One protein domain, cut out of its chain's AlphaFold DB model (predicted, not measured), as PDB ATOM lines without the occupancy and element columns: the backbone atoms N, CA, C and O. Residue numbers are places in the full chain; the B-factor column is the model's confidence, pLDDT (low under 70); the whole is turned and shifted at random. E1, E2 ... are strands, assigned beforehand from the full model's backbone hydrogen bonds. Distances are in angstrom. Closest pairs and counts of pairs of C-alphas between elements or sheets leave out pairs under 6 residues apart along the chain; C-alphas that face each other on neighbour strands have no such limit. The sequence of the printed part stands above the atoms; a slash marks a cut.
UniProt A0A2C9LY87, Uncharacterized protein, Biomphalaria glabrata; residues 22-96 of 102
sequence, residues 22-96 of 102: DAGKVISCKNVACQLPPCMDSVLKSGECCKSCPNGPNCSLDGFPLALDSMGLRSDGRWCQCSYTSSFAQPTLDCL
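This is residues 22 to 96 of the 102 residues of an uncharacterized protein of Biomphalaria glabrata (UniProt A0A2C9LY87). With little regular structure, this rod has a wide loop, residues 22 to 57, at one end and a small sandwich at the other: two sheets face to face, hairpin E1-E2 against antiparallel E3-E4-E5. Of 75 printed residues, under half, 22, lie in five strands, E1 to E5 in chain order; the class is all strand. It is loose, radius of gyration of the C-alphas 15.2 A, spanning 48 by 23 by 15 A.

Start at C-alpha 22, (167.216, 120.563, 155.465). Find E1 at residues 58 to 61, E2 at 64 to 67, E3 at 71 to 73, E4 at 79 to 84, 16.4 A long, and E5 at 91 to 95, 12.9 A, ending at C-alpha 95, (133.961, 93.325, 156.031).

In hairpin E1-E2, N 59 and O 66 are 2.9 A apart. Hairpins E3-E4 and E4-E5 form a meander, antiparallel neighbours in turn; find N 72 and O 80, and N 81 and O 94, each 2.8 A. Between sheets, the closest C-alphas of E1 and E4 are Cys 59 and Cys 82, 5.7 A; E2 and E5 are apart.

C-alphas 28 and 77 are farthest apart, 48.4 A. The printed part has no cut; no link between strands is long. Look for pLDDT under 70 at residues 22 to 37, 46 to 49 and 86 to 88.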
ATOM      1  N   ASP A  22     166.145 120.544 154.460       42.44
ATOM      2  CA  ASP A  22     167.216 120.563 155.465       42.44
ATOM      3  C   ASP A  22     166.719 119.853 156.732       42.44
ATOM      4  O   ASP A  22     165.657 120.165 157.277       42.44
ATOM      5  N   ALA A  23     167.456 118.813 157.129       46.81
ATOM      6  CA  ALA A  23     167.285 118.069 158.378       46.81
ATOM      7  C   ALA A  23     165.837 117.648 158.742       46.81
ATOM      8  O   ALA A  23     165.457 117.647 159.912       46.81
ATOM      9  N   GLY A  24     165.010 117.280 157.754       51.78
ATOM     10  CA  GLY A  24     163.651 116.768 157.996       51.78
ATOM     11  C   GLY A  24     162.618 117.823 158.417       51.78
ATOM     12  O   GLY A  24     161.504 117.461 158.793       51.78
ATOM     13  N   LYS A  25     162.943 119.122 158.331       44.59
ATOM     14  CA  LYS A  25     161.979 120.223 158.480       44.59
ATOM     15  C   LYS A  25     161.757 120.929 157.144       44.59
ATOM     16  O   LYS A  25     162.694 121.268 156.430       44.59
ATOM     17  N   VAL A  26     160.492 121.183 156.813       50.31
ATOM     18  CA  VAL A  26     160.105 121.967 155.631       50.31
ATOM     19  C   VAL A  26     160.440 123.435 155.899       50.31
ATOM     20  O   VAL A  26     159.737 124.096 156.658       50.31
ATOM     21  N   ILE A  27     161.528 123.940 155.309       45.16
ATOM     22  CA  ILE A  27     161.991 125.321 155.549       45.16
ATOM     23  C   ILE A  27     161.297 126.332 154.613       45.16
ATOM     24  O   ILE A  27     161.170 127.501 154.965       45.16
ATOM     25  N   SER A  28     160.751 125.908 153.462       39.53
ATOM     26  CA  SER A  28     159.806 126.713 152.668       39.53
ATOM     27  C   SER A  28     159.084 125.860 151.618       39.53
ATOM     28  O   SER A  28     159.716 125.199 150.794       39.53
ATOM     29  N   CYS A  29     157.748 125.854 151.658       45.59
ATOM     30  CA  CYS A  29     156.885 125.063 150.782       45.59
ATOM     31  C   CYS A  29     157.014 125.514 149.331       45.59
ATOM     32  O   CYS A  29     156.768 126.682 149.046       45.59
ATOM     33  N   LYS A  30     157.300 124.589 148.409       40.72
ATOM     34  CA  LYS A  30     157.119 124.774 146.967       40.72
ATOM     35  C   LYS A  30     156.585 123.504 146.322       40.72
ATOM     36  O   LYS A  30     157.374 122.633 145.996       40.72
ATOM     37  N   ASN A  31     155.253 123.432 146.188       43.25
ATOM     38  CA  ASN A  31     154.460 122.412 145.480       43.25
ATOM     39  C   ASN A  31     155.175 121.072 145.269       43.25
ATOM     40  O   ASN A  31     155.369 120.637 144.137       43.25
ATOM     41  N   VAL A  32     155.542 120.401 146.360       49.66
ATOM     42  CA  VAL A  32     155.724 118.959 146.269       49.66
ATOM     43  C   VAL A  32     154.312 118.416 146.314       49.66
ATOM     44  O   VAL A  32     153.693 118.378 147.376       49.66
ATOM     45  N   ALA A  33     153.754 118.119 145.142       55.56
ATOM     46  CA  ALA A  33     152.500 117.393 145.044       55.56
ATOM     47  C   ALA A  33     152.765 115.958 145.520       55.56
ATOM     48  O   ALA A  33     152.922 115.042 144.719       55.56
ATOM     49  N   CYS A  34     152.901 115.774 146.834       61.78
ATOM     50  CA  CYS A  34     152.903 114.445 147.411       61.78
ATOM     51  C   CYS A  34     151.477 113.921 147.270       61.78
ATOM     52  O   CYS A  34     150.551 114.440 147.897       61.78
ATOM     53  N   GLN A  35     151.295 112.901 146.440       66.25
ATOM     54  CA  GLN A  35     150.070 112.124 146.492       66.25
ATOM     55  C   GLN A  35     150.038 111.419 147.851       66.25
ATOM     56  O   GLN A  35     151.041 110.833 148.266       66.25
ATOM     57  N   LEU A  36     148.924 111.541 148.578       67.00
ATOM     58  CA  LEU A  36     148.763 110.851 149.854       67.00
ATOM     59  C   LEU A  36     148.929 109.345 149.609       67.00
ATOM     60  O   LEU A  36     148.190 108.795 148.789       67.00
ATOM     61  N   PRO A  37     149.897 108.691 150.271       69.75
ATOM     62  CA  PRO A  37     150.120 107.274 150.070       69.75
ATOM     63  C   PRO A  37     148.875 106.473 150.498       69.75
ATOM     64  O   PRO A  37     148.334 106.734 151.575       69.75
ATOM     65  N   PRO A  38     148.413 105.508 149.684       79.25
ATOM     66  CA  PRO A  38     147.226 104.698 149.957       79.25
ATOM     67  C   PRO A  38     147.515 103.592 150.993       79.25
ATOM     68  O   PRO A  38     147.311 102.416 150.720       79.25
ATOM     69  N   CYS A  39     148.050 103.934 152.165       81.81
ATOM     70  CA  CYS A  39     148.394 102.966 153.210       81.81
ATOM     71  C   CYS A  39     148.308 103.567 154.618       81.81
ATOM     72  O   CYS A  39     148.517 104.765 154.823       81.81
ATOM     73  N   MET A  40     148.054 102.707 155.603       84.44
ATOM     74  CA  MET A  40     148.048 103.055 157.025       84.44
ATOM     75  C   MET A  40     149.465 103.308 157.564       84.44
ATOM     76  O   MET A  40     149.667 104.170 158.416       84.44
ATOM     77  N   ASP A  41     150.454 102.570 157.068       83.19
ATOM     78  CA  ASP A  41     151.829 102.522 157.580       83.19
ATOM     79  C   ASP A  41     152.781 103.505 156.878       83.19
ATOM     80  O   ASP A  41     153.986 103.271 156.781       83.19
ATOM     81  N   SER A  42     152.248 104.621 156.380       84.44
ATOM     82  CA  SER A  42     153.049 105.615 155.668       84.44
ATOM     83  C   SER A  42     154.160 106.206 156.547       84.44
ATOM     84  O   SER A  42     153.912 106.716 157.644       84.44
ATOM     85  N   VAL A  43     155.395 106.202 156.042       84.75
ATOM     86  CA  VAL A  43     156.570 106.728 156.750       84.75
ATOM     87  C   VAL A  43     157.205 107.878 155.980       84.75
ATOM     88  O   VAL A  43     157.317 107.835 154.758       84.75
ATOM     89  N   LEU A  44     157.636 108.916 156.698       79.38
ATOM     90  CA  LEU A  44     158.500 109.963 156.155       79.38
ATOM     91  C   LEU A  44     159.949 109.573 156.456       79.38
ATOM     92  O   LEU A  44     160.352 109.585 157.620       79.38
ATOM     93  N   LYS A  45     160.726 109.193 155.439       74.25
ATOM     94  CA  LYS A  45     162.142 108.863 155.643       74.25
ATOM     95  C   LYS A  45     162.962 110.138 155.819       74.25
ATOM     96  O   LYS A  45     162.655 111.180 155.243       74.25
ATOM     97  N   SER A  46     164.030 110.057 156.609       66.38
ATOM     98  CA  SER A  46     164.943 111.187 156.803       66.38
ATOM     99  C   SER A  46     165.555 111.613 155.466       66.38
ATOM    100  O   SER A  46     166.139 110.790 154.767       66.38
ATOM    101  N   GLY A  47     165.424 112.894 155.119       65.31
ATOM    102  CA  GLY A  47     165.877 113.440 153.836       65.31
ATOM    103  C   GLY A  47     164.860 113.323 152.694       65.31
ATOM    104  O   GLY A  47     165.055 113.955 151.660       65.31
ATOM    105  N   GLU A  48     163.757 112.590 152.880       67.38
ATOM    106  CA  GLU A  48     162.632 112.593 151.944       67.38
ATOM    107  C   GLU A  48     161.612 113.665 152.332       67.38
ATOM    108  O   GLU A  48     161.366 113.940 153.506       67.38
ATOM    109  N   CYS A  49     160.998 114.274 151.319       68.94
ATOM    110  CA  CYS A  49     159.995 115.315 151.520       68.94
ATOM    111  C   CYS A  49     158.552 114.753 151.438       68.94
ATOM    112  O   CYS A  49     157.616 115.437 151.847       68.94
ATOM    113  N   CYS A  50     158.358 113.513 150.955       73.06
ATOM    114  CA  CYS A  50     157.058 112.830 150.884       73.06
ATOM    115  C   CYS A  50     157.050 111.541 151.708       73.06
ATOM    116  O   CYS A  50     158.068 110.866 151.843       73.06
ATOM    117  N   LYS A  51     155.871 111.178 152.222       77.81
ATOM    118  CA  LYS A  51     155.665 109.877 152.859       77.81
ATOM    119  C   LYS A  51     155.609 108.766 151.807       77.81
ATOM    120  O   LYS A  51     155.039 108.967 150.737       77.81
ATOM    121  N   SER A  52     156.134 107.594 152.142       80.75
ATOM    122  CA  SER A  52     156.072 106.379 151.325       80.75
ATOM    123  C   SER A  52     155.415 105.228 152.091       80.75
ATOM    124  O   SER A  52     155.435 105.215 153.322       80.75
ATOM    125  N   CYS A  53     154.815 104.276 151.370       84.56
ATOM    126  CA  CYS A  53     154.309 103.025 151.941       84.56
ATOM    127  C   CYS A  53     155.425 101.977 151.922       84.56
ATOM    128  O   CYS A  53     155.758 101.496 150.835       84.56
ATOM    129  N   PRO A  54     156.017 101.607 153.067       83.94
ATOM    130  CA  PRO A  54     157.092 100.622 153.090       83.94
ATOM    131  C   PRO A  54     156.605  99.234 152.650       83.94
ATOM    132  O   PRO A  54     157.362  98.512 152.010       83.94
ATOM    133  N   ASN A  55     155.339  98.899 152.926       84.69
ATOM    134  CA  ASN A  55     154.725  97.616 152.577       84.69
ATOM    135  C   ASN A  55     153.719  97.717 151.413       84.69
ATOM    136  O   ASN A  55     152.904  96.819 151.216       84.69
ATOM    137  N   GLY A  56     153.752  98.810 150.643       85.50
ATOM    138  CA  GLY A  56     152.748  99.081 149.609       85.50
ATOM    139  C   GLY A  56     151.363  99.429 150.181       85.50
ATOM    140  O   GLY A  56     151.237  99.690 151.379       85.50
ATOM    141  N   PRO A  57     150.323  99.497 149.334       87.88
ATOM    142  CA  PRO A  57     148.976  99.848 149.770       87.88
ATOM    143  C   PRO A  57     148.398  98.829 150.760       87.88
ATOM    144  O   PRO A  57     148.496  97.619 150.543       87.88
ATOM    145  N   ASN A  58     147.791  99.310 151.845       90.56
ATOM    146  CA  ASN A  58     147.227  98.458 152.893       90.56
ATOM    147  C   ASN A  58     146.098  99.140 153.672       90.56
ATOM    148  O   ASN A  58     145.968 100.364 153.683       90.56
ATOM    149  N   CYS A  59     145.311  98.310 154.352       90.44
ATOM    150  CA  CYS A  59     144.230  98.702 155.244       90.44
ATOM    151  C   CYS A  59     144.571  98.346 156.695       90.44
ATOM    152  O   CYS A  59     145.387  97.464 156.955       90.44
ATOM    153  N   SER A  60     143.889  98.990 157.646       89.56
ATOM    154  CA  SER A  60     143.966  98.610 159.060       89.56
ATOM    155  C   SER A  60     142.950  97.518 159.380       89.56
ATOM    156  O   SER A  60     141.751  97.790 159.382       89.56
ATOM    157  N   LEU A  61     143.413  96.302 159.674       90.62
ATOM    158  CA  LEU A  61     142.611  95.216 160.236       90.62
ATOM    159  C   LEU A  61     143.017  95.019 161.703       90.62
ATOM    160  O   LEU A  61     144.106  94.526 161.976       90.62
ATOM    161  N   ASP A  62     142.172  95.445 162.646       90.38
ATOM    162  CA  ASP A  62     142.451  95.400 164.096       90.38
ATOM    163  C   ASP A  62     143.801  96.024 164.498       90.38
ATOM    164  O   ASP A  62     144.491  95.555 165.402       90.38
ATOM    165  N   GLY A  63     144.202  97.093 163.806       87.94
ATOM    166  CA  GLY A  63     145.484  97.763 164.036       87.94
ATOM    167  C   GLY A  63     146.682  97.106 163.342       87.94
ATOM    168  O   GLY A  63     147.783  97.647 163.422       87.94
ATOM    169  N   PHE A  64     146.482  96.002 162.619       89.69
ATOM    170  CA  PHE A  64     147.506  95.359 161.799       89.69
ATOM    171  C   PHE A  64     147.348  95.718 160.314       89.69
ATOM    172  O   PHE A  64     146.224  95.885 159.834       89.69
ATOM    173  N   PRO A  65     148.457  95.832 159.561       89.56
ATOM    174  CA  PRO A  65     148.398  96.093 158.131       89.56
ATOM    175  C   PRO A  65     147.925  94.842 157.379       89.56
ATOM    176  O   PRO A  65     148.604  93.815 157.366       89.56
ATOM    177  N   LEU A  66     146.773  94.944 156.719       91.81
ATOM    178  CA  LEU A  66     146.303  93.972 155.735       91.81
ATOM    179  C   LEU A  66     146.642  94.498 154.340       91.81
ATOM    180  O   LEU A  66     146.196  95.584 153.969       91.81
ATOM    181  N   ALA A  67     147.437  93.746 153.581       91.06
ATOM    182  CA  ALA A  67     147.813  94.130 152.225       91.06
ATOM    183  C   ALA A  67     146.580  94.285 151.321       91.06
ATOM    184  O   ALA A  67     145.565  93.608 151.502       91.06
ATOM    185  N   LEU A  68     146.681  95.174 150.335       90.12
ATOM    186  CA  LEU A  68     145.665  95.317 149.298       90.12
ATOM    187  C   LEU A  68     145.359  93.973 148.617       90.12
ATOM    188  O   LEU A  68     146.239  93.123 148.465       90.12
ATOM    189  N   ASP A  69     144.095  93.789 148.240       89.25
ATOM    190  CA  ASP A  69     143.530  92.595 147.605       89.25
ATOM    191  C   ASP A  69     143.646  91.320 148.455       89.25
ATOM    192  O   ASP A  69     143.320  90.223 148.002       89.25
ATOM    193  N   SER A  70     144.053  91.457 149.721       90.38
ATOM    194  CA  SER A  70     144.127  90.358 150.680       90.38
ATOM    195  C   SER A  70     142.889  90.314 151.571       90.38
ATOM    196  O   SER A  70     142.261  91.336 151.863       90.38
ATOM    197  N   MET A  71     142.560  89.107 152.032       91.88
ATOM    198  CA  MET A  71     141.524  88.866 153.033       91.88
ATOM    199  C   MET A  71     142.150  88.568 154.393       91.88
ATOM    200  O   MET A  71     143.177  87.896 154.478       91.88
ATOM    201  N   GLY A  72     141.505  89.026 155.459       91.25
ATOM    202  CA  GLY A  72     141.890  88.720 156.829       91.25
ATOM    203  C   GLY A  72     140.675  88.497 157.720       91.25
ATOM    204  O   GLY A  72     139.602  89.060 157.493       91.25
ATOM    205  N   LEU A  73     140.854  87.645 158.725       91.00
ATOM    206  CA  LEU A  73     139.857  87.408 159.758       91.00
ATOM    207  C   LEU A  73     140.017  88.467 160.842       91.00
ATOM    208  O   LEU A  73     141.085  88.599 161.439       91.00
ATOM    209  N   ARG A  74     138.949  89.212 161.089       90.88
ATOM    210  CA  ARG A  74     138.887  90.197 162.158       90.88
ATOM    211  C   ARG A  74     138.585  89.525 163.496       90.88
ATOM    212  O   ARG A  74     138.001  88.444 163.545       90.88
ATOM    213  N   SER A  75     138.928  90.187 164.591       89.94
ATOM    214  CA  SER A  75     138.780  89.696 165.967       89.94
ATOM    215  C   SER A  75     137.327  89.402 166.361       89.94
ATOM    216  O   SER A  75     137.087  88.646 167.296       89.94
ATOM    217  N   ASP A  76     136.351  89.963 165.641       87.50
ATOM    218  CA  ASP A  76     134.924  89.664 165.806       87.50
ATOM    219  C   ASP A  76     134.425  88.502 164.927       87.50
ATOM    220  O   ASP A  76     133.223  88.261 164.842       87.50
ATOM    221  N   GLY A  77     135.335  87.780 164.267       87.06
ATOM    222  CA  GLY A  77     135.030  86.612 163.444       87.06
ATOM    223  C   GLY A  77     134.573  86.929 162.020       87.06
ATOM    224  O   GLY A  77     134.208  86.008 161.294       87.06
ATOM    225  N   ARG A  78     134.591  88.200 161.595       88.38
ATOM    226  CA  ARG A  78     134.236  88.586 160.222       88.38
ATOM    227  C   ARG A  78     135.425  88.511 159.279       88.38
ATOM    228  O   ARG A  78     136.524  88.957 159.608       88.38
ATOM    229  N   TRP A  79     135.180  88.019 158.070       89.94
ATOM    230  CA  TRP A  79     136.133  88.128 156.974       89.94
ATOM    231  C   TRP A  79     136.071  89.523 156.367       89.94
ATOM    232  O   TRP A  79     135.009  89.982 155.940       89.94
ATOM    233  N   CYS A  80     137.223  90.181 156.324       91.25
ATOM    234  CA  CYS A  80     137.387  91.493 155.728       91.25
ATOM    235  C   CYS A  80     138.382  91.434 154.577       91.25
ATOM    236  O   CYS A  80     139.399  90.750 154.671       91.25
ATOM    237  N   GLN A  81     138.106  92.172 153.509       92.25
ATOM    238  CA  GLN A  81     138.993  92.335 152.368       92.25
ATOM    239  C   GLN A  81     139.477  93.781 152.304       92.25
ATOM    240  O   GLN A  81     138.689  94.709 152.462       92.25
ATOM    241  N   CYS A  82     140.773  93.981 152.080       91.00
ATOM    242  CA  CYS A  82     141.298  95.303 151.761       91.00
ATOM    243  C   CYS A  82     141.181  95.525 150.253       91.00
ATOM    244  O   CYS A  82     141.806  94.796 149.487       91.00
ATOM    245  N   SER A  83     140.386  96.499 149.818       89.94
ATOM    246  CA  SER A  83     140.107  96.726 148.398       89.94
ATOM    247  C   SER A  83     140.157  98.211 148.035       89.94
ATOM    248  O   SER A  83     140.106  99.087 148.900       89.94
ATOM    249  N   TYR A  84     140.260  98.519 146.742       83.75
ATOM    250  CA  TYR A  84     140.023  99.873 146.252       83.75
ATOM    251  C   TYR A  84     138.558 100.047 145.861       83.75
ATOM    252  O   TYR A  84     138.058  99.348 144.983       83.75
ATOM    253  N   THR A  85     137.904 101.075 146.400       70.19
ATOM    254  CA  THR A  85     136.604 101.531 145.874       70.19
ATOM    255  C   THR A  85     136.755 102.225 144.515       70.19
ATOM    256  O   THR A  85     135.823 102.261 143.717       70.19
ATOM    257  N   SER A  86     137.944 102.768 144.228       67.94
ATOM    258  CA  SER A  86     138.358 103.268 142.914       67.94
ATOM    259  C   SER A  86     139.885 103.373 142.833       67.94
ATOM    260  O   SER A  86     140.552 103.489 143.858       67.94
ATOM    261  N   SER A  87     140.449 103.414 141.621       65.94
ATOM    262  CA  SER A  87     141.904 103.494 141.381       65.94
ATOM    263  C   SER A  87     142.594 104.740 141.959       65.94
ATOM    264  O   SER A  87     143.820 104.804 141.982       65.94
ATOM    265  N   PHE A  88     141.821 105.737 142.401       61.81
ATOM    266  CA  PHE A  88     142.319 106.977 143.004       61.81
ATOM    267  C   PHE A  88     141.958 107.109 144.489       61.81
ATOM    268  O   PHE A  88     142.349 108.088 145.127       61.81
ATOM    269  N   ALA A  89     141.197 106.160 145.037       71.44
ATOM    270  CA  ALA A  89     140.785 106.178 146.431       71.44
ATOM    271  C   ALA A  89     141.846 105.546 147.337       71.44
ATOM    272  O   ALA A  89     142.685 104.757 146.908       71.44
ATOM    273  N   GLN A  90     141.779 105.886 148.622       78.62
ATOM    274  CA  GLN A  90     142.470 105.113 149.645       78.62
ATOM    275  C   GLN A  90     141.830 103.720 149.739       78.62
ATOM    276  O   GLN A  90     140.611 103.597 149.566       78.62
ATOM    277  N   PRO A  91     142.626 102.672 149.992       84.44
ATOM    278  CA  PRO A  91     142.094 101.337 150.132       84.44
ATOM    279  C   PRO A  91     141.207 101.296 151.373       84.44
ATOM    280  O   PRO A  91     141.500 101.908 152.403       84.44
ATOM    281  N   THR A  92     140.079 100.623 151.233       85.75
ATOM    282  CA  THR A  92     139.046 100.517 152.254       85.75
ATOM    283  C   THR A  92     138.968  99.071 152.719       85.75
ATOM    284  O   THR A  92     139.215  98.141 151.952       85.75
ATOM    285  N   LEU A  93     138.681  98.886 154.006       89.00
ATOM    286  CA  LEU A  93     138.464  97.567 154.577       89.00
ATOM    287  C   LEU A  93     136.973  97.218 154.486       89.00
ATOM    288  O   LEU A  93     136.161  97.776 155.225       89.00
ATOM    289  N   ASP A  94     136.635  96.268 153.623       90.38
ATOM    290  CA  ASP A  94     135.274  95.789 153.403       90.38
ATOM    291  C   ASP A  94     135.057  94.472 154.150       90.38
ATOM    292  O   ASP A  94     135.601  93.431 153.785       90.38
ATOM    293  N   CYS A  95     134.270  94.506 155.226       88.50
ATOM    294  CA  CYS A  95     133.961  93.325 156.031       88.50
ATOM    295  C   CYS A  95     132.594  92.760 155.662       88.50
ATOM    296  O   CYS A  95     131.582  93.450 155.813       88.50
ATOM    297  N   LEU A  96     132.546  91.491 155.254       82.12
ATOM    298  CA  LEU A  96     131.277  90.808 155.039       82.12
ATOM    299  C   LEU A  96     130.560  90.643 156.390       82.12
ATOM    300  O   LEU A  96     131.197  90.252 157.377       82.12
TER     301      LEU A  96